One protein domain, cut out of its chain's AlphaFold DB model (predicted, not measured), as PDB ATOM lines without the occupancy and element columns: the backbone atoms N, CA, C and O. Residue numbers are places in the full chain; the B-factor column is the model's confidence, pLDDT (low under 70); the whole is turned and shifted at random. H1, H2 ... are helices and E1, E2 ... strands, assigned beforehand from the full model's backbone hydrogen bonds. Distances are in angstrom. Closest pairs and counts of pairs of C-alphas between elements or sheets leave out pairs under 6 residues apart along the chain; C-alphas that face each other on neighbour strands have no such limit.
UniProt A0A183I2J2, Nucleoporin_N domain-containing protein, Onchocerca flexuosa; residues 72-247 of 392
ATOM      1  N   LEU A  72      33.275   0.950 -37.393       87.38
ATOM      2  CA  LEU A  72      33.603   1.766 -36.225       87.38
ATOM      3  C   LEU A  72      32.321   2.121 -35.467       87.38
ATOM      4  O   LEU A  72      31.396   2.703 -36.037       87.38
ATOM      5  N   LYS A  73      32.276   1.778 -34.179       88.88
ATOM      6  CA  LYS A  73      31.152   2.082 -33.289       88.88
ATOM      7  C   LYS A  73      31.542   3.222 -32.347       88.88
ATOM      8  O   LYS A  73      32.494   3.062 -31.581       88.88
ATOM      9  N   PRO A  74      30.884   4.393 -32.430       88.25
ATOM     10  CA  PRO A  74      31.215   5.508 -31.560       88.25
ATOM     11  C   PRO A  74      30.707   5.251 -30.138       88.25
ATOM     12  O   PRO A  74      29.659   4.635 -29.930       88.25
ATOM     13  N   ILE A  75      31.421   5.810 -29.164       91.38
ATOM     14  CA  ILE A  75      30.951   5.930 -27.780       91.38
ATOM     15  C   ILE A  75      29.600   6.687 -27.783       91.38
ATOM     16  O   ILE A  75      29.443   7.611 -28.600       91.38
ATOM     17  N   PRO A  76      28.636   6.341 -26.906       93.56
ATOM     18  CA  PRO A  76      27.398   7.105 -26.729       93.56
ATOM     19  C   PRO A  76      27.646   8.620 -26.644       93.56
ATOM     20  O   PRO A  76      28.659   9.068 -26.095       93.56
ATOM     21  N   GLN A  77      26.770   9.415 -27.264       90.06
ATOM     22  CA  GLN A  77      26.975  10.866 -27.388       90.06
ATOM     23  C   GLN A  77      26.969  11.541 -26.013       90.06
ATOM     24  O   GLN A  77      27.793  12.411 -25.753       90.06
ATOM     25  N   GLU A  78      26.114  11.055 -25.120       88.00
ATOM     26  CA  GLU A  78      25.937  11.505 -23.743       88.00
ATOM     27  C   GLU A  78      27.261  11.454 -22.966       88.00
ATOM     28  O   GLU A  78      27.619  12.398 -22.262       88.00
ATOM     29  N   LEU A  79      28.041  10.384 -23.159       90.44
ATOM     30  CA  LEU A  79      29.354  10.219 -22.530       90.44
ATOM     31  C   LEU A  79      30.421  11.104 -23.181       90.44
ATOM     32  O   LEU A  79      31.290  11.639 -22.496       90.44
ATOM     33  N   ARG A  80      30.363  11.293 -24.506       87.69
ATOM     34  CA  ARG A  80      31.285  12.200 -25.212       87.69
ATOM     35  C   ARG A  80      31.134  13.638 -24.726       87.69
ATOM     36  O   ARG A  80      32.137  14.327 -24.551       87.69
ATOM     37  N   ASP A  81      29.903  14.066 -24.477       85.50
ATOM     38  CA  ASP A  81      29.617  15.407 -23.974       85.50
ATOM     39  C   ASP A  81      30.162  15.590 -22.545       85.50
ATOM     40  O   ASP A  81      30.816  16.597 -22.265       85.50
ATOM     41  N   GLN A  82      30.010  14.582 -21.676       82.00
ATOM     42  CA  GLN A  82      30.597  14.591 -20.329       82.00
ATOM     43  C   GLN A  82      32.132  14.632 -20.343       82.00
ATOM     44  O   GLN A  82      32.727  15.413 -19.591       82.00
ATOM     45  N   LEU A  83      32.783  13.864 -21.223       81.06
ATOM     46  CA  LEU A  83      34.246  13.861 -21.351       81.06
ATOM     47  C   LEU A  83      34.801  15.242 -21.708       81.06
ATOM     48  O   LEU A  83      35.822  15.657 -21.166       81.06
ATOM     49  N   ASN A  84      34.114  15.976 -22.584       78.56
ATOM     50  CA  ASN A  84      34.537  17.314 -22.998       78.56
ATOM     51  C   ASN A  84      34.405  18.361 -21.881       78.56
ATOM     52  O   ASN A  84      35.034  19.417 -21.952       78.56
ATOM     53  N   SER A  85      33.579  18.088 -20.870       69.00
ATOM     54  CA  SER A  85      33.259  19.038 -19.803       69.00
ATOM     55  C   SER A  85      34.114  18.892 -18.537       69.00
ATOM     56  O   SER A  85      34.082  19.786 -17.691       69.00
ATOM     57  N   THR A  86      34.903  17.817 -18.404       62.91
ATOM     58  CA  THR A  86      35.435  17.396 -17.095       62.91
ATOM     59  C   THR A  86      36.968  17.274 -17.059       62.91
ATOM     60  O   THR A  86      37.571  16.678 -17.946       62.91
ATOM     61  N   GLN A  87      37.617  17.784 -15.999       64.12
ATOM     62  CA  GLN A  87      39.019  17.480 -15.642       64.12
ATOM     63  C   GLN A  87      39.087  16.257 -14.702       64.12
ATOM     64  O   GLN A  87      39.537  16.381 -13.566       64.12
ATOM     65  N   SER A  88      38.611  15.092 -15.148       71.38
ATOM     66  CA  SER A  88      38.521  13.884 -14.305       71.38
ATOM     67  C   SER A  88      39.380  12.733 -14.811       71.38
ATOM     68  O   SER A  88      39.763  12.679 -15.984       71.38
ATOM     69  N   ILE A  89      39.675  11.786 -13.915       78.44
ATOM     70  CA  ILE A  89      40.325  10.530 -14.287       78.44
ATOM     71  C   ILE A  89      39.283   9.676 -15.008       78.44
ATOM     72  O   ILE A  89      38.288   9.257 -14.415       78.44
ATOM     73  N   CYS A  90      39.526   9.424 -16.293       87.69
ATOM     74  CA  CYS A  90      38.683   8.575 -17.120       87.69
ATOM     75  C   CYS A  90      39.392   7.257 -17.429       87.69
ATOM     76  O   CYS A  90      40.526   7.254 -17.913       87.69
ATOM     77  N   THR A  91      38.704   6.141 -17.188       90.75
ATOM     78  CA  THR A  91      39.137   4.815 -17.644       90.75
ATOM     79  C   THR A  91      38.034   4.199 -18.487       90.75
ATOM     80  O   THR A  91      36.859   4.311 -18.162       90.75
ATOM     81  N   MET A  92      38.406   3.531 -19.574       94.00
ATOM     82  CA  MET A  92      37.474   2.808 -20.433       94.00
ATOM     83  C   MET A  92      38.003   1.410 -20.705       94.00
ATOM     84  O   MET A  92      39.216   1.185 -20.708       94.00
ATOM     85  N   GLY A  93      37.099   0.485 -20.991       95.38
ATOM     86  CA  GLY A  93      37.473  -0.862 -21.381       95.38
ATOM     87  C   GLY A  93      36.312  -1.648 -21.960       95.38
ATOM     88  O   GLY A  93      35.181  -1.169 -22.059       95.38
ATOM     89  N   LEU A  94      36.622  -2.875 -22.362       95.94
ATOM     90  CA  LEU A  94      35.659  -3.828 -22.894       95.94
ATOM     91  C   LEU A  94      35.462  -4.966 -21.896       95.94
ATOM     92  O   LEU A  94      36.410  -5.400 -21.248       95.94
ATOM     93  N   LEU A  95      34.229  -5.453 -21.836       96.44
ATOM     94  CA  LEU A  95      33.765  -6.617 -21.088       96.44
ATOM     95  C   LEU A  95      33.157  -7.601 -22.103       96.44
ATOM     96  O   LEU A  95      31.929  -7.740 -22.194       96.44
ATOM     97  N   PRO A  96      33.996  -8.210 -22.963       93.12
ATOM     98  CA  PRO A  96      33.533  -9.050 -24.064       93.12
ATOM     99  C   PRO A  96      32.729 -10.264 -23.586       93.12
ATOM    100  O   PRO A  96      31.852 -10.731 -24.306       93.12
ATOM    101  N   GLU A  97      32.963 -10.738 -22.360       90.81
ATOM    102  CA  GLU A  97      32.250 -11.862 -21.745       90.81
ATOM    103  C   GLU A  97      30.742 -11.621 -21.638       90.81
ATOM    104  O   GLU A  97      29.969 -12.578 -21.598       90.81
ATOM    105  N   ILE A  98      30.330 -10.352 -21.588       93.56
ATOM    106  CA  ILE A  98      28.932  -9.928 -21.501       93.56
ATOM    107  C   ILE A  98      28.523  -8.985 -22.637       93.56
ATOM    108  O   ILE A  98      27.437  -8.411 -22.604       93.56
ATOM    109  N   GLY A  99      29.378  -8.800 -23.648       94.19
ATOM    110  CA  GLY A  99      29.085  -7.914 -24.772       94.19
ATOM    111  C   GLY A  99      28.852  -6.460 -24.353       94.19
ATOM    112  O   GLY A  99      27.943  -5.813 -24.872       94.19
ATOM    113  N   ARG A 100      29.607  -5.964 -23.363       95.94
ATOM    114  CA  ARG A 100      29.492  -4.589 -22.860       95.94
ATOM    115  C   ARG A 100      30.817  -3.851 -22.915       95.94
ATOM    116  O   ARG A 100      31.880  -4.457 -22.826       95.94
ATOM    117  N   ALA A 101      30.761  -2.542 -23.086       96.75
ATOM    118  CA  ALA A 101      31.871  -1.638 -22.825       96.75
ATOM    119  C   ALA A 101      31.567  -0.844 -21.558       96.75
ATOM    120  O   ALA A 101      30.404  -0.718 -21.168       96.75
ATOM    121  N   TYR A 102      32.610  -0.334 -20.915       96.94
ATOM    122  CA  TYR A 102      32.462   0.511 -19.743       96.94
ATOM    123  C   TYR A 102      33.314   1.773 -19.844       96.94
ATOM    124  O   TYR A 102      34.342   1.812 -20.526       96.94
ATOM    125  N   MET A 103      32.881   2.795 -19.115       95.69
ATOM    126  CA  MET A 103      33.600   4.036 -18.879       95.69
ATOM    127  C   MET A 103      33.425   4.409 -17.413       95.69
ATOM    128  O   MET A 103      32.331   4.297 -16.871       95.69
ATOM    129  N   THR A 104      34.498   4.857 -16.778       94.44
ATOM    130  CA  THR A 104      34.465   5.382 -15.417       94.44
ATOM    131  C   THR A 104      34.902   6.831 -15.426       94.44
ATOM    132  O   THR A 104      35.914   7.146 -16.052       94.44
ATOM    133  N   ILE A 105      34.180   7.689 -14.715       92.50
ATOM    134  CA  ILE A 105      34.551   9.090 -14.493       92.50
ATOM    135  C   ILE A 105      34.593   9.286 -12.983       92.50
ATOM    136  O   ILE A 105      33.560   9.300 -12.323       92.50
ATOM    137  N   ASP A 106      35.797   9.359 -12.421       91.38
ATOM    138  CA  ASP A 106      36.013   9.315 -10.974       91.38
ATOM    139  C   ASP A 106      35.329   8.103 -10.315       91.38
ATOM    140  O   ASP A 106      35.850   6.995 -10.413       91.38
ATOM    141  N   ALA A 107      34.204   8.290  -9.621       93.69
ATOM    142  CA  ALA A 107      33.464   7.227  -8.936       93.69
ATOM    143  C   ALA A 107      32.239   6.717  -9.723       93.69
ATOM    144  O   ALA A 107      31.636   5.716  -9.339       93.69
ATOM    145  N   ASP A 108      31.896   7.379 -10.826       93.25
ATOM    146  CA  ASP A 108      30.763   7.028 -11.673       93.25
ATOM    147  C   ASP A 108      31.125   5.895 -12.633       93.25
ATOM    148  O   ASP A 108      32.177   5.935 -13.278       93.25
ATOM    149  N   LEU A 109      30.235   4.909 -12.775       95.75
ATOM    150  CA  LEU A 109      30.373   3.808 -13.725       95.75
ATOM    151  C   LEU A 109      29.268   3.866 -14.783       95.75
ATOM    152  O   LEU A 109      28.081   3.812 -14.471       95.75
ATOM    153  N   TYR A 110      29.679   3.886 -16.045       95.56
ATOM    154  CA  TYR A 110      28.812   3.785 -17.212       95.56
ATOM    155  C   TYR A 110      29.086   2.470 -17.934       95.56
ATOM    156  O   TYR A 110      30.247   2.111 -18.146       95.56
ATOM    157  N   VAL A 111      28.036   1.757 -18.332       96.25
ATOM    158  CA  VAL A 111      28.126   0.478 -19.053       96.25
ATOM    159  C   VAL A 111      27.142   0.500 -20.216       96.25
ATOM    160  O   VAL A 111      26.026   0.969 -20.041       96.25
ATOM    161  N   TRP A 112      27.537   0.025 -21.398       95.75
ATOM    162  CA  TRP A 112      26.659   0.002 -22.578       95.75
ATOM    163  C   TRP A 112      26.976  -1.156 -23.525       95.75
ATOM    164  O   TRP A 112      28.059  -1.748 -23.468       95.75
ATOM    165  N   ASN A 113      26.044  -1.486 -24.418       94.75
ATOM    166  CA  ASN A 113      26.251  -2.462 -25.484       94.75
ATOM    167  C   ASN A 113      27.159  -1.880 -26.578       94.75
ATOM    168  O   ASN A 113      26.791  -0.926 -27.260       94.75
ATOM    169  N   TYR A 114      28.361  -2.435 -26.764       93.44
ATOM    170  CA  TYR A 114      29.337  -1.860 -27.702       93.44
ATOM    171  C   TYR A 114      29.029  -2.118 -29.184       93.44
ATOM    172  O   TYR A 114      29.689  -1.529 -30.039       93.44
ATOM    173  N   GLU A 115      28.072  -2.991 -29.520       89.44
ATOM    174  CA  GLU A 115      27.723  -3.264 -30.924       89.44
ATOM    175  C   GLU A 115      26.827  -2.189 -31.533       89.44
ATOM    176  O   GLU A 115      26.972  -1.835 -32.706       89.44
ATOM    177  N   ASP A 116      25.870  -1.683 -30.762       88.56
ATOM    178  CA  ASP A 116      24.849  -0.743 -31.227       88.56
ATOM    179  C   ASP A 116      24.769   0.537 -30.387       88.56
ATOM    180  O   ASP A 116      23.979   1.425 -30.707       88.56
ATOM    181  N   SER A 117      25.624   0.664 -29.369       90.69
ATOM    182  CA  SER A 117      25.655   1.792 -28.438       90.69
ATOM    183  C   SER A 117      24.343   1.974 -27.657       90.69
ATOM    184  O   SER A 117      24.044   3.083 -27.217       90.69
ATOM    185  N   SER A 118      23.568   0.895 -27.488       90.38
ATOM    186  CA  SER A 118      22.334   0.850 -26.694       90.38
ATOM    187  C   SER A 118      22.587   0.423 -25.239       90.38
ATOM    188  O   SER A 118      23.735   0.226 -24.833       90.38
ATOM    189  N   ASP A 119      21.511   0.286 -24.450       91.44
ATOM    190  CA  ASP A 119      21.553  -0.196 -23.058       91.44
ATOM    191  C   ASP A 119      22.561   0.578 -22.189       91.44
ATOM    192  O   ASP A 119      23.327   0.002 -21.416       91.44
ATOM    193  N   LEU A 120      22.623   1.903 -22.375       93.81
ATOM    194  CA  LEU A 120      23.485   2.765 -21.574       93.81
ATOM    195  C   LEU A 120      22.933   2.844 -20.147       93.81
ATOM    196  O   LEU A 120      21.928   3.506 -19.888       93.81
ATOM    197  N   ALA A 121      23.632   2.193 -19.226       92.00
ATOM    198  CA  ALA A 121      23.359   2.201 -17.801       92.00
ATOM    199  C   ALA A 121      24.371   3.084 -17.058       92.00
ATOM    200  O   ALA A 121      25.557   3.119 -17.393       92.00
ATOM    201  N   TYR A 122      23.887   3.763 -16.018       93.00
ATOM    202  CA  TYR A 122      24.668   4.590 -15.099       93.00
ATOM    203  C   TYR A 122      24.578   4.022 -13.682       93.00
ATOM    204  O   TYR A 122      23.502   3.603 -13.248       93.00
ATOM    205  N   PHE A 123      25.700   4.017 -12.969       93.12
ATOM    206  CA  PHE A 123      25.796   3.557 -11.594       93.12
ATOM    207  C   PHE A 123      26.637   4.515 -10.743       93.12
ATOM    208  O   PHE A 123      27.826   4.704 -11.001       93.12
ATOM    209  N   ASP A 124      26.012   5.051  -9.693       91.94
ATOM    210  CA  ASP A 124      26.553   6.033  -8.742       91.94
ATOM    211  C   ASP A 124      26.694   5.482  -7.311       91.94
ATOM    212  O   ASP A 124      27.035   6.199  -6.372       91.94
ATOM    213  N   GLY A 125      26.467   4.178  -7.119       90.00
ATOM    214  CA  GLY A 125      26.535   3.522  -5.808       90.00
ATOM    215  C   GLY A 125      27.953   3.365  -5.234       90.00
ATOM    216  O   GLY A 125      28.130   2.721  -4.193       90.00
ATOM    217  N   ILE A 126      28.977   3.910  -5.901       93.31
ATOM    218  CA  ILE A 126      30.390   3.774  -5.532       93.31
ATOM    219  C   ILE A 126      30.895   5.105  -4.970       93.31
ATOM    220  O   ILE A 126      30.851   6.115  -5.658       93.31
ATOM    221  N   PRO A 127      31.401   5.141  -3.723       91.50
ATOM    222  CA  PRO A 127      31.760   6.404  -3.078       91.50
ATOM    223  C   PRO A 127      33.189   6.883  -3.375       91.50
ATOM    224  O   PRO A 127      33.537   8.011  -3.037       91.50
ATOM    225  N   ASN A 128      34.049   6.019  -3.921       93.06
ATOM    226  CA  ASN A 128      35.473   6.291  -4.124       93.06
ATOM    227  C   ASN A 128      35.835   6.140  -5.604       93.06
ATOM    228  O   ASN A 128      35.236   5.323  -6.299       93.06
ATOM    229  N   THR A 129      36.865   6.861  -6.053       93.75
ATOM    230  CA  THR A 129      37.366   6.797  -7.432       93.75
ATOM    231  C   THR A 129      37.651   5.362  -7.867       93.75
ATOM    232  O   THR A 129      38.414   4.646  -7.211       93.75
ATOM    233  N   ILE A 130      37.046   4.963  -8.981       95.50
ATOM    234  CA  ILE A 130      37.214   3.669  -9.626       95.50
ATOM    235  C   ILE A 130      38.545   3.658 -10.376       95.50
ATOM    236  O   ILE A 130      38.866   4.568 -11.137       95.50
ATOM    237  N   THR A 131      39.319   2.598 -10.171       94.44
ATOM    238  CA  THR A 131      40.630   2.402 -10.798       94.44
ATOM    239  C   THR A 131      40.626   1.252 -11.799       94.44
ATOM    240  O   THR A 131      41.375   1.285 -12.775       94.44
ATOM    241  N   LYS A 132      39.783   0.231 -11.595       95.56
ATOM    242  CA  LYS A 132      39.666  -0.911 -12.509       95.56
ATOM    243  C   LYS A 132      38.288  -1.564 -12.410       95.56
ATOM    244  O   LYS A 132      37.702  -1.638 -11.331       95.56
ATOM    245  N   VAL A 133      37.801  -2.072 -13.538       97.25
ATOM    246  CA  VAL A 133      36.556  -2.842 -13.639       97.25
ATOM    247  C   VAL A 133      36.869  -4.178 -14.302       97.25
ATOM    248  O   VAL A 133      37.639  -4.229 -15.259       97.25
ATOM    249  N   ALA A 134      36.290  -5.257 -13.786       97.56
ATOM    250  CA  ALA A 134      36.389  -6.596 -14.357       97.56
ATOM    251  C   ALA A 134      35.061  -7.351 -14.198       97.56
ATOM    252  O   ALA A 134      34.208  -6.972 -13.393       97.56
ATOM    253  N   ILE A 135      34.898  -8.439 -14.949       97.12
ATOM    254  CA  ILE A 135      33.726  -9.316 -14.876       97.12
ATOM    255  C   ILE A 135      34.139 -10.701 -14.394       97.12
ATOM    256  O   ILE A 135      35.191 -11.219 -14.761       97.12
ATOM    257  N   ALA A 136      33.279 -11.319 -13.588       96.88
ATOM    258  CA  ALA A 136      33.409 -12.715 -13.205       96.88
ATOM    259  C   ALA A 136      32.088 -13.466 -13.341       96.88
ATOM    260  O   ALA A 136      31.002 -12.919 -13.128       96.88
ATOM    261  N   LYS A 137      32.189 -14.767 -13.616       94.50
ATOM    262  CA  LYS A 137      31.082 -15.690 -13.364       94.50
ATOM    263  C   LYS A 137      30.935 -15.884 -11.851       94.50
ATOM    264  O   LYS A 137      31.950 -15.973 -11.161       94.50
ATOM    265  N   PRO A 138      29.715 -15.976 -11.306       93.94
ATOM    266  CA  PRO A 138      29.552 -16.276  -9.895       93.94
ATOM    267  C   PRO A 138      29.919 -17.739  -9.606       93.94
ATOM    268  O   PRO A 138      29.592 -18.632 -10.391       93.94
ATOM    269  N   LYS A 139      30.562 -18.007  -8.461       93.12
ATOM    270  CA  LYS A 139      30.775 -19.378  -7.966       93.12
ATOM    271  C   LYS A 139      29.438 -20.122  -7.876       93.12
ATOM    272  O   LYS A 139      28.449 -19.596  -7.353       93.12
ATOM    273  N   ALA A 140      29.425 -21.368  -8.345       90.19
ATOM    274  CA  ALA A 140      28.234 -22.206  -8.332       90.19
ATOM    275  C   ALA A 140      27.666 -22.346  -6.908       90.19
ATOM    276  O   ALA A 140      28.387 -22.665  -5.965       90.19
ATOM    277  N   GLY A 141      26.363 -22.099  -6.758       89.25
ATOM    278  CA  GLY A 141      25.657 -22.237  -5.481       89.25
ATOM    279  C   GLY A 141      25.917 -21.128  -4.454       89.25
ATOM    280  O   GLY A 141      25.405 -21.238  -3.345       89.25
ATOM    281  N   VAL A 142      26.675 -20.075  -4.789       91.81
ATOM    282  CA  VAL A 142      26.926 -18.961  -3.855       91.81
ATOM    283  C   VAL A 142      25.839 -17.889  -3.907       91.81
ATOM    284  O   VAL A 142      25.502 -17.295  -2.887       91.81
ATOM    285  N   PHE A 143      25.276 -17.647  -5.087       91.50
ATOM    286  CA  PHE A 143      24.263 -16.621  -5.303       91.50
ATOM    287  C   PHE A 143      22.977 -17.216  -5.869       91.50
ATOM    288  O   PHE A 143      22.950 -18.347  -6.363       91.50
ATOM    289  N   GLN A 144      21.894 -16.441  -5.802       89.50
ATOM    290  CA  GLN A 144      20.644 -16.807  -6.460       89.50
ATOM    291  C   GLN A 144      20.840 -16.861  -7.979       89.50
ATOM    292  O   GLN A 144      21.598 -16.076  -8.540       89.50
ATOM    293  N   LYS A 145      20.109 -17.757  -8.649       88.56
ATOM    294  CA  LYS A 145      20.291 -18.037 -10.081       88.56
ATOM    295  C   LYS A 145      20.065 -16.842 -11.019       88.56
ATOM    296  O   LYS A 145      20.572 -16.867 -12.132       88.56
ATOM    297  N   HIS A 146      19.336 -15.817 -10.571       88.94
ATOM    298  CA  HIS A 146      19.108 -14.593 -11.343       88.94
ATOM    299  C   HIS A 146      20.350 -13.681 -11.409       88.94
ATOM    300  O   HIS A 146      20.404 -12.787 -12.246       88.94
ATOM    301  N   ILE A 147      21.348 -13.891 -10.537       92.38
ATOM    302  CA  ILE A 147      22.642 -13.204 -10.604       92.38
ATOM    303  C   ILE A 147      23.501 -13.956 -11.620       92.38
ATOM    304  O   ILE A 147      24.037 -15.023 -11.326       92.38
ATOM    305  N   HIS A 148      23.614 -13.405 -12.825       92.62
ATOM    306  CA  HIS A 148      24.270 -14.065 -13.955       92.62
ATOM    307  C   HIS A 148      25.766 -13.759 -14.037       92.62
ATOM    308  O   HIS A 148      26.549 -14.619 -14.438       92.62
ATOM    309  N   CYS A 149      26.177 -12.552 -13.649       95.00
ATOM    310  CA  CYS A 149      27.582 -12.175 -13.558       95.00
ATOM    311  C   CYS A 149      27.843 -11.252 -12.366       95.00
ATOM    312  O   CYS A 149      26.925 -10.694 -11.758       95.00
ATOM    313  N   LEU A 150      29.118 -11.137 -12.012       97.12
ATOM    314  CA  LEU A 150      29.615 -10.230 -10.993       97.12
ATOM    315  C   LEU A 150      30.409  -9.124 -11.679       97.12
ATOM    316  O   LEU A 150      31.332  -9.419 -12.441       97.12
ATOM    317  N   VAL A 151      30.071  -7.875 -11.375       97.31
ATOM    318  CA  VAL A 151      30.877  -6.710 -11.742       97.31
ATOM    319  C   VAL A 151      31.804  -6.406 -10.576       97.31
ATOM    320  O   VAL A 151      31.361  -6.090  -9.472       97.31
ATOM    321  N   ILE A 152      33.101  -6.561 -10.817       97.69
ATOM    322  CA  ILE A 152      34.154  -6.307  -9.842       97.69
ATOM    323  C   ILE A 152      34.647  -4.891 -10.085       97.69
ATOM    324  O   ILE A 152      35.202  -4.606 -11.146       97.69
ATOM    325  N   VAL A 153      34.466  -4.017  -9.101       97.12
ATOM    326  CA  VAL A 153      34.918  -2.632  -9.180       97.12
ATOM    327  C   VAL A 153      35.978  -2.387  -8.120       97.12
ATOM    328  O   VAL A 153      35.689  -2.376  -6.925       97.12
ATOM    329  N   ALA A 154      37.220  -2.210  -8.557       96.62
ATOM    330  CA  ALA A 154      38.298  -1.758  -7.695       96.62
ATOM    331  C   ALA A 154      38.291  -0.234  -7.621       96.62
ATOM    332  O   ALA A 154      38.239   0.456  -8.639       96.62
ATOM    333  N   THR A 155      38.365   0.276  -6.400       95.31
ATOM    334  CA  THR A 155      38.471   1.704  -6.107       95.31
ATOM    335  C   THR A 155      39.803   2.009  -5.431       95.31
ATOM    336  O   THR A 155      40.608   1.113  -5.192       95.31
ATOM    337  N   THR A 156      40.029   3.267  -5.067       93.31
ATOM    338  CA  THR A 156      41.184   3.676  -4.253       93.31
ATOM    339  C   THR A 156      41.161   3.167  -2.806       93.31
ATOM    340  O   THR A 156      42.155   3.339  -2.112       93.31
ATOM    341  N   LYS A 157      40.057   2.570  -2.325       94.19
ATOM    342  CA  LYS A 157      39.927   2.114  -0.921       94.19
ATOM    343  C   LYS A 157      39.405   0.695  -0.737       94.19
ATOM    344  O   LYS A 157      39.633   0.077   0.300       94.19
ATOM    345  N   GLU A 158      38.671   0.169  -1.709       95.06
ATOM    346  CA  GLU A 158      38.054  -1.153  -1.607       95.06
ATOM    347  C   GLU A 158      37.754  -1.771  -2.973       95.06
ATOM    348  O   GLU A 158      37.610  -1.069  -3.976       95.06
ATOM    349  N   ILE A 159      37.608  -3.096  -2.988       96.12
ATOM    350  CA  ILE A 159      36.946  -3.838  -4.058       96.12
ATOM    351  C   ILE A 159      35.467  -3.983  -3.704       96.12
ATOM    352  O   ILE A 159      35.116  -4.530  -2.654       96.12
ATOM    353  N   VAL A 160      34.605  -3.550  -4.614       95.75
ATOM    354  CA  VAL A 160      33.154  -3.707  -4.548       95.75
ATOM    355  C   VAL A 160      32.737  -4.797  -5.535       95.75
ATOM    356  O   VAL A 160      33.044  -4.712  -6.722       95.75
ATOM    357  N   LEU A 161      32.038  -5.828  -5.056       96.44
ATOM    358  CA  LEU A 161      31.392  -6.825  -5.912       96.44
ATOM    359  C   LEU A 161      29.911  -6.493  -6.043       96.44
ATOM    360  O   LEU A 161      29.163  -6.573  -5.066       96.44
ATOM    361  N   LEU A 162      29.496  -6.163  -7.257       95.88
ATOM    362  CA  LEU A 162      28.107  -5.935  -7.634       95.88
ATOM    363  C   LEU A 162      27.595  -7.165  -8.383       95.88
ATOM    364  O   LEU A 162      28.344  -7.815  -9.112       95.88
ATOM    365  N   GLY A 163      26.321  -7.500  -8.211       95.62
ATOM    366  CA  GLY A 163      25.688  -8.536  -9.022       95.62
ATOM    367  C   GLY A 163      24.971  -7.914 -10.208       95.62
ATOM    368  O   GLY A 163      24.364  -6.854 -10.076       95.62
ATOM    369  N   ALA A 164      25.004  -8.586 -11.349       95.00
ATOM    370  CA  ALA A 164      24.258  -8.178 -12.524       95.00
ATOM    371  C   ALA A 164      23.347  -9.303 -13.015       95.00
ATOM    372  O   ALA A 164      23.685 -10.491 -12.998       95.00
ATOM    373  N   SER A 165      22.156  -8.887 -13.426       93.62
ATOM    374  CA  SER A 165      21.123  -9.715 -14.030       93.62
ATOM    375  C   SER A 165      20.965  -9.322 -15.494       93.62
ATOM    376  O   SER A 165      21.345  -8.228 -15.899       93.62
ATOM    377  N   PHE A 166      20.379 -10.215 -16.282       92.56
ATOM    378  CA  PHE A 166      20.067  -9.958 -17.683       92.56
ATOM    379  C   PHE A 166      18.588 -10.229 -17.899       92.56
ATOM    380  O   PHE A 166      18.023 -11.163 -17.312       92.56
ATOM    381  N   THR A 167      17.973  -9.407 -18.736       89.81
ATOM    382  CA  THR A 167      16.572  -9.538 -19.111       89.81
ATOM    383  C   THR A 167      16.452  -9.732 -20.614       89.81
ATOM    384  O   THR A 167      17.222  -9.170 -21.387       89.81
ATOM    385  N   VAL A 168      15.493 -10.554 -21.027       86.38
ATOM    386  CA  VAL A 168      15.148 -10.751 -22.439       86.38
ATOM    387  C   VAL A 168      13.666 -10.447 -22.577       86.38
ATOM    388  O   VAL A 168      12.856 -11.013 -21.843       86.38
ATOM    389  N   ASN A 169      13.302  -9.540 -23.487       83.38
ATOM    390  CA  ASN A 169      11.926  -9.052 -23.636       83.38
ATOM    391  C   ASN A 169      11.326  -8.548 -22.305       83.38
ATOM    392  O   ASN A 169      10.182  -8.868 -21.979       83.38
ATOM    393  N   ASN A 170      12.107  -7.797 -21.518       79.38
ATOM    394  CA  ASN A 170      11.745  -7.292 -20.183       79.38
ATOM    395  C   ASN A 170      11.451  -8.367 -19.120       79.38
ATOM    396  O   ASN A 170      10.847  -8.072 -18.089       79.38
ATOM    397  N   ILE A 171      11.866  -9.617 -19.339       82.12
ATOM    398  CA  ILE A 171      11.738 -10.694 -18.354       82.12
ATOM    399  C   ILE A 171      13.129 -11.046 -17.844       82.12
ATOM    400  O   ILE A 171      13.989 -11.477 -18.616       82.12
ATOM    401  N   THR A 172      13.346 -10.887 -16.536       81.00
ATOM    402  CA  THR A 172      14.576 -11.346 -15.887       81.00
ATOM    403  C   THR A 172      14.704 -12.844 -16.055       81.00
ATOM    404  O   THR A 172      13.840 -13.619 -15.635       81.00
ATOM    405  N   VAL A 173      15.806 -13.247 -16.671       83.44
ATOM    406  CA  VAL A 173      16.089 -14.655 -16.866       83.44
ATOM    407  C   VAL A 173      16.425 -15.272 -15.508       83.44
ATOM    408  O   VAL A 173      17.145 -14.697 -14.699       83.44
ATOM    409  N   THR A 174      15.812 -16.415 -15.210       81.00
ATOM    410  CA  THR A 174      15.936 -17.067 -13.898       81.00
ATOM    411  C   THR A 174      17.083 -18.063 -13.836       81.00
ATOM    412  O   THR A 174      17.465 -18.468 -12.742       81.00
ATOM    413  N   ASP A 175      17.614 -18.479 -14.986       75.69
ATOM    414  CA  ASP A 175      18.721 -19.419 -15.104       75.69
ATOM    415  C   ASP A 175      19.594 -19.036 -16.304       75.69
ATOM    416  O   ASP A 175      19.083 -18.801 -17.398       75.69
ATOM    417  N   ILE A 176      20.914 -19.012 -16.112       74.81
ATOM    418  CA  ILE A 176      21.883 -18.617 -17.142       74.81
ATOM    419  C   ILE A 176      21.769 -19.465 -18.421       74.81
ATOM    420  O   ILE A 176      22.088 -18.989 -19.503       74.81
ATOM    421  N   SER A 177      21.276 -20.705 -18.312       76.81
ATOM    422  CA  SER A 177      21.030 -21.600 -19.454       76.81
ATOM    423  C   SER A 177      19.915 -21.128 -20.394       76.81
ATOM    424  O   SER A 177      19.852 -21.567 -21.539       76.81
ATOM    425  N   CYS A 178      19.047 -20.234 -19.920       74.94
ATOM    426  CA  CYS A 178      17.967 -19.635 -20.695       74.94
ATOM    427  C   CYS A 178      18.378 -18.307 -21.352       74.94
ATOM    428  O   CYS A 178      17.560 -17.704 -22.048       74.94
ATOM    429  N   LEU A 179      19.602 -17.823 -21.110       77.75
ATOM    430  CA  LEU A 179      20.109 -16.637 -21.791       77.75
ATOM    431  C   LEU A 179      20.457 -16.964 -23.245       77.75
ATOM    432  O   LEU A 179      20.833 -18.099 -23.556       77.75
ATOM    433  N   PRO A 180      20.368 -15.975 -24.149       78.00
ATOM    434  CA  PRO A 180      20.923 -16.122 -25.479       78.00
ATOM    435  C   PRO A 180      22.405 -16.491 -25.373       78.00
ATOM    436  O   PRO A 180      23.111 -16.009 -24.486       78.00
ATOM    437  N   ASN A 181      22.907 -17.276 -26.329       78.75
ATOM    438  CA  ASN A 181      24.353 -17.521 -26.454       78.75
ATOM    439  C   ASN A 181      25.151 -16.213 -26.589       78.75
ATOM    440  O   ASN A 181      26.360 -16.190 -26.374       78.75
ATOM    441  N   ASP A 182      24.461 -15.146 -26.978       83.94
ATOM    442  CA  ASP A 182      24.995 -13.825 -27.193       83.94
ATOM    443  C   ASP A 182      24.352 -12.805 -26.238       83.94
ATOM    444  O   ASP A 182      23.232 -12.340 -26.459       83.94
ATOM    445  N   PHE A 183      25.091 -12.414 -25.195       84.56
ATOM    446  CA  PHE A 183      24.673 -11.409 -24.206       84.56
ATOM    447  C   PHE A 183      24.381 -10.022 -24.808       84.56
ATOM    448  O   PHE A 183      23.765  -9.179 -24.157       84.56
ATOM    449  N   ARG A 184      24.775  -9.772 -26.062       86.06
ATOM    450  CA  ARG A 184      24.467  -8.530 -26.791       86.06
ATOM    451  C   ARG A 184      22.977  -8.420 -27.146       86.06
ATOM    452  O   ARG A 184      22.538  -7.358 -27.558       86.06
ATOM    453  N   GLN A 185      22.205  -9.499 -26.988       87.50
ATOM    454  CA  GLN A 185      20.758  -9.552 -27.254       87.50
ATOM    455  C   GLN A 185      19.893  -9.441 -25.989       87.50
ATOM    456  O   GLN A 185      18.671  -9.556 -26.071       87.50
ATOM    457  N   ALA A 186      20.511  -9.297 -24.818       90.25
ATOM    458  CA  ALA A 186      19.823  -9.169 -23.539       90.25
ATOM    459  C   ALA A 186      20.163  -7.817 -22.915       90.25
ATOM    460  O   ALA A 186      21.299  -7.379 -23.060       90.25
ATOM    461  N   ASP A 187      19.230  -7.205 -22.192       91.69
ATOM    462  CA  ASP A 187      19.463  -5.950 -21.465       91.69
ATOM    463  C   ASP A 187      20.076  -6.249 -20.095       91.69
ATOM    464  O   ASP A 187      19.680  -7.217 -19.429       91.69
ATOM    465  N   MET A 188      21.049  -5.444 -19.669       92.88
ATOM    466  CA  MET A 188      21.782  -5.650 -18.422       92.88
ATOM    467  C   MET A 188      21.184  -4.810 -17.291       92.88
ATOM    468  O   MET A 188      20.983  -3.609 -17.414       92.88
ATOM    469  N   TYR A 189      20.979  -5.432 -16.132       92.25
ATOM    470  CA  TYR A 189      20.561  -4.745 -14.915       92.25
ATOM    471  C   TYR A 189      21.583  -4.959 -13.802       92.25
ATOM    472  O   TYR A 189      21.795  -6.087 -13.348       92.25
ATOM    473  N   LEU A 190      22.211  -3.874 -13.351       93.56
ATOM    474  CA  LEU A 190      23.144  -3.886 -12.228       93.56
ATOM    475  C   LEU A 190      22.376  -3.701 -10.916       93.56
ATOM    476  O   LEU A 190      21.569  -2.783 -10.782       93.56
ATOM    477  N   LEU A 191      22.616  -4.581  -9.945       91.56
ATOM    478  CA  LEU A 191      21.987  -4.477  -8.631       91.56
ATOM    479  C   LEU A 191      22.510  -3.232  -7.889       91.56
ATOM    480  O   LEU A 191      23.718  -2.991  -7.904       91.56
ATOM    481  N   PRO A 192      21.628  -2.470  -7.209       88.06
ATOM    482  CA  PRO A 192      22.011  -1.236  -6.519       88.06
ATOM    483  C   PRO A 192      22.945  -1.492  -5.329       88.06
ATOM    484  O   PRO A 192      23.871  -0.724  -5.075       88.06
ATOM    485  N   ASP A 193      22.717  -2.594  -4.612       90.06
ATOM    486  CA  ASP A 193      23.468  -2.938  -3.413       90.06
ATOM    487  C   ASP A 193      24.678  -3.820  -3.728       90.06
ATOM    488  O   ASP A 193      24.588  -4.844  -4.414       90.06
ATOM    489  N   ALA A 194      25.817  -3.467  -3.133       92.31
ATOM    490  CA  ALA A 194      27.008  -4.301  -3.175       92.31
ATOM    491  C   ALA A 194      26.774  -5.641  -2.472       92.31
ATOM    492  O   ALA A 194      26.427  -5.693  -1.291       92.31
ATOM    493  N   LEU A 195      27.058  -6.730  -3.186       93.19
ATOM    494  CA  LEU A 195      27.046  -8.080  -2.631       93.19
ATOM    495  C   LEU A 195      28.141  -8.216  -1.569       93.19
ATOM    496  O   LEU A 195      27.899  -8.746  -0.483       93.19
ATOM    497  N   PHE A 196      29.334  -7.698  -1.878       94.25
ATOM    498  CA  PHE A 196      30.475  -7.654  -0.971       94.25
ATOM    499  C   PHE A 196      31.302  -6.385  -1.161       94.25
ATOM    500  O   PHE A 196      31.400  -5.843  -2.261       94.25
ATOM    501  N   LYS A 197      31.936  -5.958  -0.070       93.88
ATOM    502  CA  LYS A 197      32.922  -4.880  -0.027       93.88
ATOM    503  C   LYS A 197      34.145  -5.371   0.732       93.88
ATOM    504  O   LYS A 197      34.009  -5.879   1.850       93.88
ATOM    505  N   VAL A 198      35.315  -5.283   0.112       93.94
ATOM    506  CA  VAL A 198      36.573  -5.781   0.673       93.94
ATOM    507  C   VAL A 198      37.594  -4.651   0.649       93.94
ATOM    508  O   VAL A 198      37.950  -4.208  -0.441       93.94
ATOM    509  N   PRO A 199      38.075  -4.177   1.811       93.44
ATOM    510  CA  PRO A 199      39.063  -3.109   1.846       93.44
ATOM    511  C   PRO A 199      40.367  -3.568   1.190       93.44
ATOM    512  O   PRO A 199      40.777  -4.726   1.345       93.44
ATOM    513  N   ILE A 200      41.006  -2.648   0.477       91.12
ATOM    514  CA  ILE A 200      42.397  -2.790   0.044       91.12
ATOM    515  C   ILE A 200      43.279  -2.020   1.022       91.12
ATOM    516  O   ILE A 200      42.808  -1.092   1.682       91.12
ATOM    517  N   ASP A 201      44.528  -2.442   1.165       83.31
ATOM    518  CA  ASP A 201      45.517  -1.646   1.884       83.31
ATOM    519  C   ASP A 201      45.822  -0.414   1.007       83.31
ATOM    520  O   ASP A 201      45.606  -0.512  -0.199       83.31
ATOM    521  N   ASP A 202      46.245   0.731   1.572       78.81
ATOM    522  CA  ASP A 202      46.427   2.045   0.895       78.81
ATOM    523  C   ASP A 202      47.435   2.008  -0.288       78.81
ATOM    524  O   ASP A 202      48.506   2.614  -0.280       78.81
ATOM    525  N   THR A 203      47.090   1.250  -1.314       86.44
ATOM    526  CA  THR A 203      47.878   0.774  -2.444       86.44
ATOM    527  C   THR A 203      46.941   0.668  -3.648       86.44
ATOM    528  O   THR A 203      45.743   0.951  -3.562       86.44
ATOM    529  N   THR A 204      47.474   0.291  -4.810       86.94
ATOM    530  CA  THR A 204      46.677   0.215  -6.039       86.94
ATOM    531  C   THR A 204      46.553  -1.211  -6.544       86.94
ATOM    532  O   THR A 204      47.531  -1.961  -6.614       86.94
ATOM    533  N   ILE A 205      45.339  -1.579  -6.955       95.25
ATOM    534  CA  ILE A 205      45.123  -2.837  -7.661       95.25
ATOM    535  C   ILE A 205      45.670  -2.702  -9.072       95.25
ATOM    536  O   ILE A 205      45.180  -1.905  -9.874       95.25
ATOM    537  N   SER A 206      46.682  -3.506  -9.380       95.31
ATOM    538  CA  SER A 206      47.341  -3.451 -10.684       95.31
ATOM    539  C   SER A 206      46.613  -4.309 -11.720       95.31
ATOM    540  O   SER A 206      46.461  -3.885 -12.870       95.31
ATOM    541  N   ASP A 207      46.086  -5.472 -11.323       97.31
ATOM    542  CA  ASP A 207      45.271  -6.302 -12.206       97.31
ATOM    543  C   ASP A 207      44.217  -7.153 -11.492       97.31
ATOM    544  O   ASP A 207      44.341  -7.427 -10.301       97.31
ATOM    545  N   ILE A 208      43.177  -7.556 -12.231       97.94
ATOM    546  CA  ILE A 208      42.084  -8.421 -11.761       97.94
ATOM    547  C   ILE A 208      41.754  -9.419 -12.869       97.94
ATOM    548  O   ILE A 208      41.556  -9.023 -14.014       97.94
ATOM    549  N   ILE A 209      41.646 -10.700 -12.526       97.31
ATOM    550  CA  ILE A 209      41.231 -11.755 -13.451       97.31
ATOM    551  C   ILE A 209      40.291 -12.735 -12.757       97.31
ATOM    552  O   ILE A 209      40.414 -12.996 -11.558       97.31
ATOM    553  N   ALA A 210      39.354 -13.295 -13.515       96.50
ATOM    554  CA  ALA A 210      38.420 -14.287 -13.019       96.50
ATOM    555  C   ALA A 210      38.504 -15.577 -13.829       96.50
ATOM    556  O   ALA A 210      38.684 -15.553 -15.043       96.50
ATOM    557  N   THR A 211      38.359 -16.708 -13.150       94.81
ATOM    558  CA  THR A 211      38.309 -18.021 -13.789       94.81
ATOM    559  C   THR A 211      36.901 -18.350 -14.265       94.81
ATOM    560  O   THR A 211      35.897 -17.840 -13.755       94.81
ATOM    561  N   SER A 212      36.807 -19.310 -15.181       91.44
ATOM    562  CA  SER A 212      35.530 -19.862 -15.644       91.44
ATOM    563  C   SER A 212      34.638 -20.445 -14.532       91.44
ATOM    564  O   SER A 212      33.415 -20.459 -14.694       91.44
ATOM    565  N   ASN A 213      35.211 -20.878 -13.400       90.81
ATOM    566  CA  ASN A 213      34.479 -21.371 -12.222       90.81
ATOM    567  C   ASN A 213      34.194 -20.294 -11.149       90.81
ATOM    568  O   ASN A 213      33.667 -20.613 -10.082       90.81
ATOM    569  N   GLY A 214      34.521 -19.029 -11.427       93.31
ATOM    570  CA  GLY A 214      34.157 -17.879 -10.599       93.31
ATOM    571  C   GLY A 214      35.130 -17.521  -9.479       93.31
ATOM    572  O   GLY A 214      34.784 -16.735  -8.595       93.31
ATOM    573  N   ARG A 215      36.353 -18.056  -9.482       95.31
ATOM    574  CA  ARG A 215      37.428 -17.546  -8.615       95.31
ATOM    575  C   ARG A 215      37.908 -16.211  -9.152       95.31
ATOM    576  O   ARG A 215      37.972 -16.020 -10.361       95.31
ATOM    577  N   ILE A 216      38.224 -15.295  -8.246       97.44
ATOM    578  CA  ILE A 216      38.626 -13.932  -8.582       97.44
ATOM    579  C   ILE A 216      39.993 -13.693  -7.961       97.44
ATOM    580  O   ILE A 216      40.136 -13.745  -6.739       97.44
ATOM    581  N   PHE A 217      40.975 -13.423  -8.808       97.56
ATOM    582  CA  PHE A 217      42.334 -13.091  -8.419       97.56
ATOM    583  C   PHE A 217      42.629 -11.638  -8.742       97.56
ATOM    584  O   PHE A 217      42.128 -11.098  -9.726       97.56
ATOM    585  N   PHE A 218      43.461 -11.014  -7.925       97.56
ATOM    586  CA  PHE A 218      43.903  -9.650  -8.155       97.56
ATOM    587  C   PHE A 218      45.294  -9.428  -7.580       97.56
ATOM    588  O   PHE A 218      45.757 -10.199  -6.736       97.56
ATOM    589  N   THR A 219      45.963  -8.383  -8.051       96.06
ATOM    590  CA  THR A 219      47.296  -8.014  -7.573       96.06
ATOM    591  C   THR A 219      47.276  -6.701  -6.817       96.06
ATOM    592  O   THR A 219      46.631  -5.739  -7.233       96.06
ATOM    593  N   GLU A 220      48.011  -6.673  -5.715       92.94
ATOM    594  CA  GLU A 220      48.185  -5.522  -4.836       92.94
ATOM    595  C   GLU A 220      49.674  -5.466  -4.473       92.94
ATOM    596  O   GLU A 220      50.185  -6.359  -3.794       92.94
ATOM    597  N   GLU A 221      50.385  -4.475  -5.016       90.31
ATOM    598  CA  GLU A 221      51.854  -4.427  -5.030       90.31
ATOM    599  C   GLU A 221      52.481  -5.741  -5.559       90.31
ATOM    600  O   GLU A 221      52.164  -6.180  -6.666       90.31
ATOM    601  N   GLU A 222      53.377  -6.386  -4.814       90.62
ATOM    602  CA  GLU A 222      54.005  -7.673  -5.147       90.62
ATOM    603  C   GLU A 222      53.122  -8.905  -4.859       90.62
ATOM    604  O   GLU A 222      53.520 -10.053  -5.097       90.62
ATOM    605  N   ILE A 223      51.918  -8.697  -4.318       91.69
ATOM    606  CA  ILE A 223      51.111  -9.767  -3.742       91.69
ATOM    607  C   ILE A 223      49.998 -10.201  -4.695       91.69
ATOM    608  O   ILE A 223      49.186  -9.397  -5.152       91.69
ATOM    609  N   LEU A 224      49.912 -11.512  -4.930       95.44
ATOM    610  CA  LEU A 224      48.753 -12.149  -5.538       95.44
ATOM    611  C   LEU A 224      47.724 -12.476  -4.454       95.44
ATOM    612  O   LEU A 224      47.991 -13.269  -3.542       95.44
ATOM    613  N   TYR A 225      46.531 -11.913  -4.593       95.38
ATOM    614  CA  TYR A 225      45.393 -12.182  -3.731       95.38
ATOM    615  C   TYR A 225      44.279 -12.929  -4.469       95.38
ATOM    616  O   TYR A 225      44.112 -12.814  -5.680       95.38
ATOM    617  N   GLU A 226      43.479 -13.675  -3.710       95.75
ATOM    618  CA  GLU A 226      42.201 -14.240  -4.139       95.75
ATOM    619  C   GLU A 226      41.068 -13.693  -3.265       95.75
ATOM    620  O   GLU A 226      41.184 -13.638  -2.036       95.75
ATOM    621  N   LEU A 227      39.955 -13.313  -3.894       95.25
ATOM    622  CA  LEU A 227      38.701 -13.049  -3.196       95.25
ATOM    623  C   LEU A 227      37.948 -14.359  -3.018       95.25
ATOM    624  O   LEU A 227      37.337 -14.883  -3.952       95.25
ATOM    625  N   ASP A 228      37.953 -14.869  -1.793       92.50
ATOM    626  CA  ASP A 228      37.152 -16.028  -1.437       92.50
ATOM    627  C   ASP A 228      35.813 -15.586  -0.854       92.50
ATOM    628  O   ASP A 228      35.753 -15.021   0.241       92.50
ATOM    629  N   TYR A 229      34.743 -15.832  -1.607       93.31
ATOM    630  CA  TYR A 229      33.369 -15.491  -1.259       93.31
ATOM    631  C   TYR A 229      32.461 -16.731  -1.256       93.31
ATOM    632  O   TYR A 229      32.653 -17.655  -2.048       93.31
ATOM    633  N   GLN A 230      31.480 -16.750  -0.348       89.25
ATOM    634  CA  GLN A 230      30.591 -17.886  -0.075       89.25
ATOM    635  C   GLN A 230      29.217 -17.435   0.467       89.25
ATOM    636  O   GLN A 230      29.104 -16.359   1.057       89.25
ATOM    637  N   ASP A 231      28.187 -18.279   0.312       79.12
ATOM    638  CA  ASP A 231      26.787 -17.980   0.689       79.12
ATOM    639  C   ASP A 231      26.599 -17.858   2.215       79.12
ATOM    640  O   ASP A 231      26.124 -16.844   2.732       79.12
ATOM    641  N   LYS A 232      27.039 -18.875   2.975       69.25
ATOM    642  CA  LYS A 232      26.798 -18.976   4.426       69.25
ATOM    643  C   LYS A 232      28.085 -19.161   5.216       69.25
ATOM    644  O   LYS A 232      28.862 -20.072   4.960       69.25
ATOM    645  N   GLY A 233      28.258 -18.342   6.249       48.56
ATOM    646  CA  GLY A 233      29.229 -18.570   7.314       48.56
ATOM    647  C   GLY A 233      28.561 -18.328   8.660       48.56
ATOM    648  O   GLY A 233      28.432 -17.184   9.074       48.56
ATOM    649  N   TRP A 234      28.133 -19.388   9.353       45.56
ATOM    650  CA  TRP A 234      27.670 -19.263  10.747       45.56
ATOM    651  C   TRP A 234      28.834 -18.855  11.678       45.56
ATOM    652  O   TRP A 234      28.615 -18.241  12.715       45.56
ATOM    653  N   PHE A 235      30.084 -19.124  11.279       52.88
ATOM    654  CA  PHE A 235      31.287 -18.789  12.052       52.88
ATOM    655  C   PHE A 235      32.399 -18.092  11.240       52.88
ATOM    656  O   PHE A 235      33.480 -17.860  11.775       52.88
ATOM    657  N   SER A 236      32.179 -17.734   9.965       60.78
ATOM    658  CA  SER A 236      33.210 -17.101   9.119       60.78
ATOM    659  C   SER A 236      32.666 -15.951   8.267       60.78
ATOM    660  O   SER A 236      31.485 -15.910   7.925       60.78
ATOM    661  N   ARG A 237      33.546 -15.009   7.894       67.06
ATOM    662  CA  ARG A 237      33.211 -13.915   6.965       67.06
ATOM    663  C   ARG A 237      32.731 -14.497   5.627       67.06
ATOM    664  O   ARG A 237      33.349 -15.426   5.111       67.06
ATOM    665  N   ARG A 238      31.659 -13.923   5.062       83.44
ATOM    666  CA  ARG A 238      31.086 -14.318   3.755       83.44
ATOM    667  C   ARG A 238      31.997 -13.997   2.566       83.44
ATOM    668  O   ARG A 238      31.859 -14.615   1.523       83.44
ATOM    669  N   CYS A 239      32.931 -13.063   2.735       90.00
ATOM    670  CA  CYS A 239      33.968 -12.748   1.759       90.00
ATOM    671  C   CYS A 239      35.272 -12.380   2.482       90.00
ATOM    672  O   CYS A 239      35.234 -11.687   3.508       90.00
ATOM    673  N   ARG A 240      36.415 -12.872   1.994       89.56
ATOM    674  CA  ARG A 240      37.749 -12.566   2.531       89.56
ATOM    675  C   ARG A 240      38.812 -12.493   1.433       89.56
ATOM    676  O   ARG A 240      38.733 -13.205   0.439       89.56
ATOM    677  N   LYS A 241      39.831 -11.669   1.679       91.12
ATOM    678  CA  LYS A 241      41.071 -11.561   0.899       91.12
ATOM    679  C   LYS A 241      42.059 -12.646   1.364       91.12
ATOM    680  O   LYS A 241      42.368 -12.701   2.555       91.12
ATOM    681  N   ILE A 242      42.520 -13.522   0.467       91.44
ATOM    682  CA  ILE A 242      43.499 -14.599   0.741       91.44
ATOM    683  C   ILE A 242      44.806 -14.299   0.003       91.44
ATOM    684  O   ILE A 242      44.781 -14.102  -1.203       91.44
ATOM    685  N   ASN A 243      45.936 -14.270   0.714       91.69
ATOM    686  CA  ASN A 243      47.266 -14.041   0.137       91.69
ATOM    687  C   ASN A 243      47.870 -15.358  -0.375       91.69
ATOM    688  O   ASN A 243      48.051 -16.284   0.415       91.69
ATOM    689  N   HIS A 244      48.235 -15.408  -1.658       89.19
ATOM    690  CA  HIS A 244      48.846 -16.582  -2.294       89.19
ATOM    691  C   HIS A 244      50.342 -16.442  -2.576       89.19
ATOM    692  O   HIS A 244      50.996 -17.446  -2.856       89.19
ATOM    693  N   SER A 245      50.920 -15.249  -2.422       76.81
ATOM    694  CA  SER A 245      52.374 -15.047  -2.517       76.81
ATOM    695  C   SER A 245      53.139 -15.710  -1.363       76.81
ATOM    696  O   SER A 245      54.295 -16.086  -1.526       76.81
ATOM    697  N   LYS A 246      52.490 -15.906  -0.204       62.28
ATOM    698  CA  LYS A 246      53.088 -16.497   1.013       62.28
ATOM    699  C   LYS A 246      52.892 -18.015   1.151       62.28
ATOM    700  O   LYS A 246      53.325 -18.601   2.146       62.28
ATOM    701  N   SER A 247      52.237 -18.666   0.190       50.88
ATOM    702  CA  SER A 247      51.916 -20.094   0.266       50.88
ATOM    703  C   SER A 247      53.158 -20.958   0.014       50.88
ATOM    704  O   SER A 247      53.605 -21.125  -1.116       50.88
TER     705      SER A 247
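AT A GLANCE: This is residues 72 to 247 of the 392 residues of the protein "Nucleoporin_N domain-containing protein" of Onchocerca flexuosa (UniProt A0A183I2J2). A strongly twisted wall of strands, E5 to E9, stands between two smaller four-stranded sheets: E10 to E13 packs on it as a sandwich, two sheets face to face, while E1 to E4, on its other side, meets it mainly along its edge strand E5. H1 sits at the far end, grazing the sheet E1 E2 E3 E4. The printed part has 176 residues, under half in named elements, with one named helix followed by 13 strands, and is mostly strand. The sheets E1 E2 E3 E4 and E10 E11 E12 E13, in these orders, are antiparallel, as are the neighbour pairs of the branched one. The whole is compact, radius of gyration of the C-alphas 16.4 A, spanning 47 by 42 by 25 A.

HOW THE PARTS SIT: In the branched sheet, E7 (residues 158 to 168) has E6 (149 to 155) on one side, N 151 and O 162 being 2.8 A apart, and E8 (187 to 190) and E9 (196 to 199) on the other, with N 165 to O 189 at 2.8 A and N 159 to O 198 at 2.8 A. E5 (130 to 136) is the antiparallel neighbour of E6, N 134 and O 152 being 2.9 A apart. E10 (205 to 210), E11 (216 to 220), E12 (223 to 229) and E13 (239 to 243) form a meander, each strand the antiparallel neighbour of the one before, as do E5 E6 E7 E8. N 217 and O 209 are 2.8 A apart, N 225 and O 218 2.9 A, N 242 and O 226 2.8 A. The sandwich's facing parts are 9.5 A centre to centre; its closest C-alphas between E5 and E10 are Ala 136 and Ala 210, 5.3 A, and between E9 and E13 Phe 196 and Cys 239, 6.8 A. E1 (90 to 95), E2 (100 to 105), E3 (108 to 113) and E4 (121 to 123) form another meander, with N 104 to O 91 at 2.8 A, N 101 to O 112 at 2.8 A and N 121 to O 111 at 2.8 A. The closest C-alphas of E1 and E5 are Leu 95 and Ile 135, 6.8 A. H1 (77 to 85), with every O i to N i+4 pair within hydrogen-bond range, only grazes this sheet.

IN THESE COORDINATES: H1, 12.8 A long, begins at C-alpha 77 (26.975, 10.866, -27.388). E7 is 32.4 A long, E6 19.1 A and E12 18.8 A. E13 ends at C-alpha 243 (47.266, -14.041, 0.137).

THE WHOLE: The C-alphas farthest apart, Leu 72 and Phe 235, are 52.5 A apart. The printed part has no cut. The links E5 to E6 and E7 to E8 are long. Residues 85 to 87, 232 to 237 and 246 to 247 have pLDDT under 70.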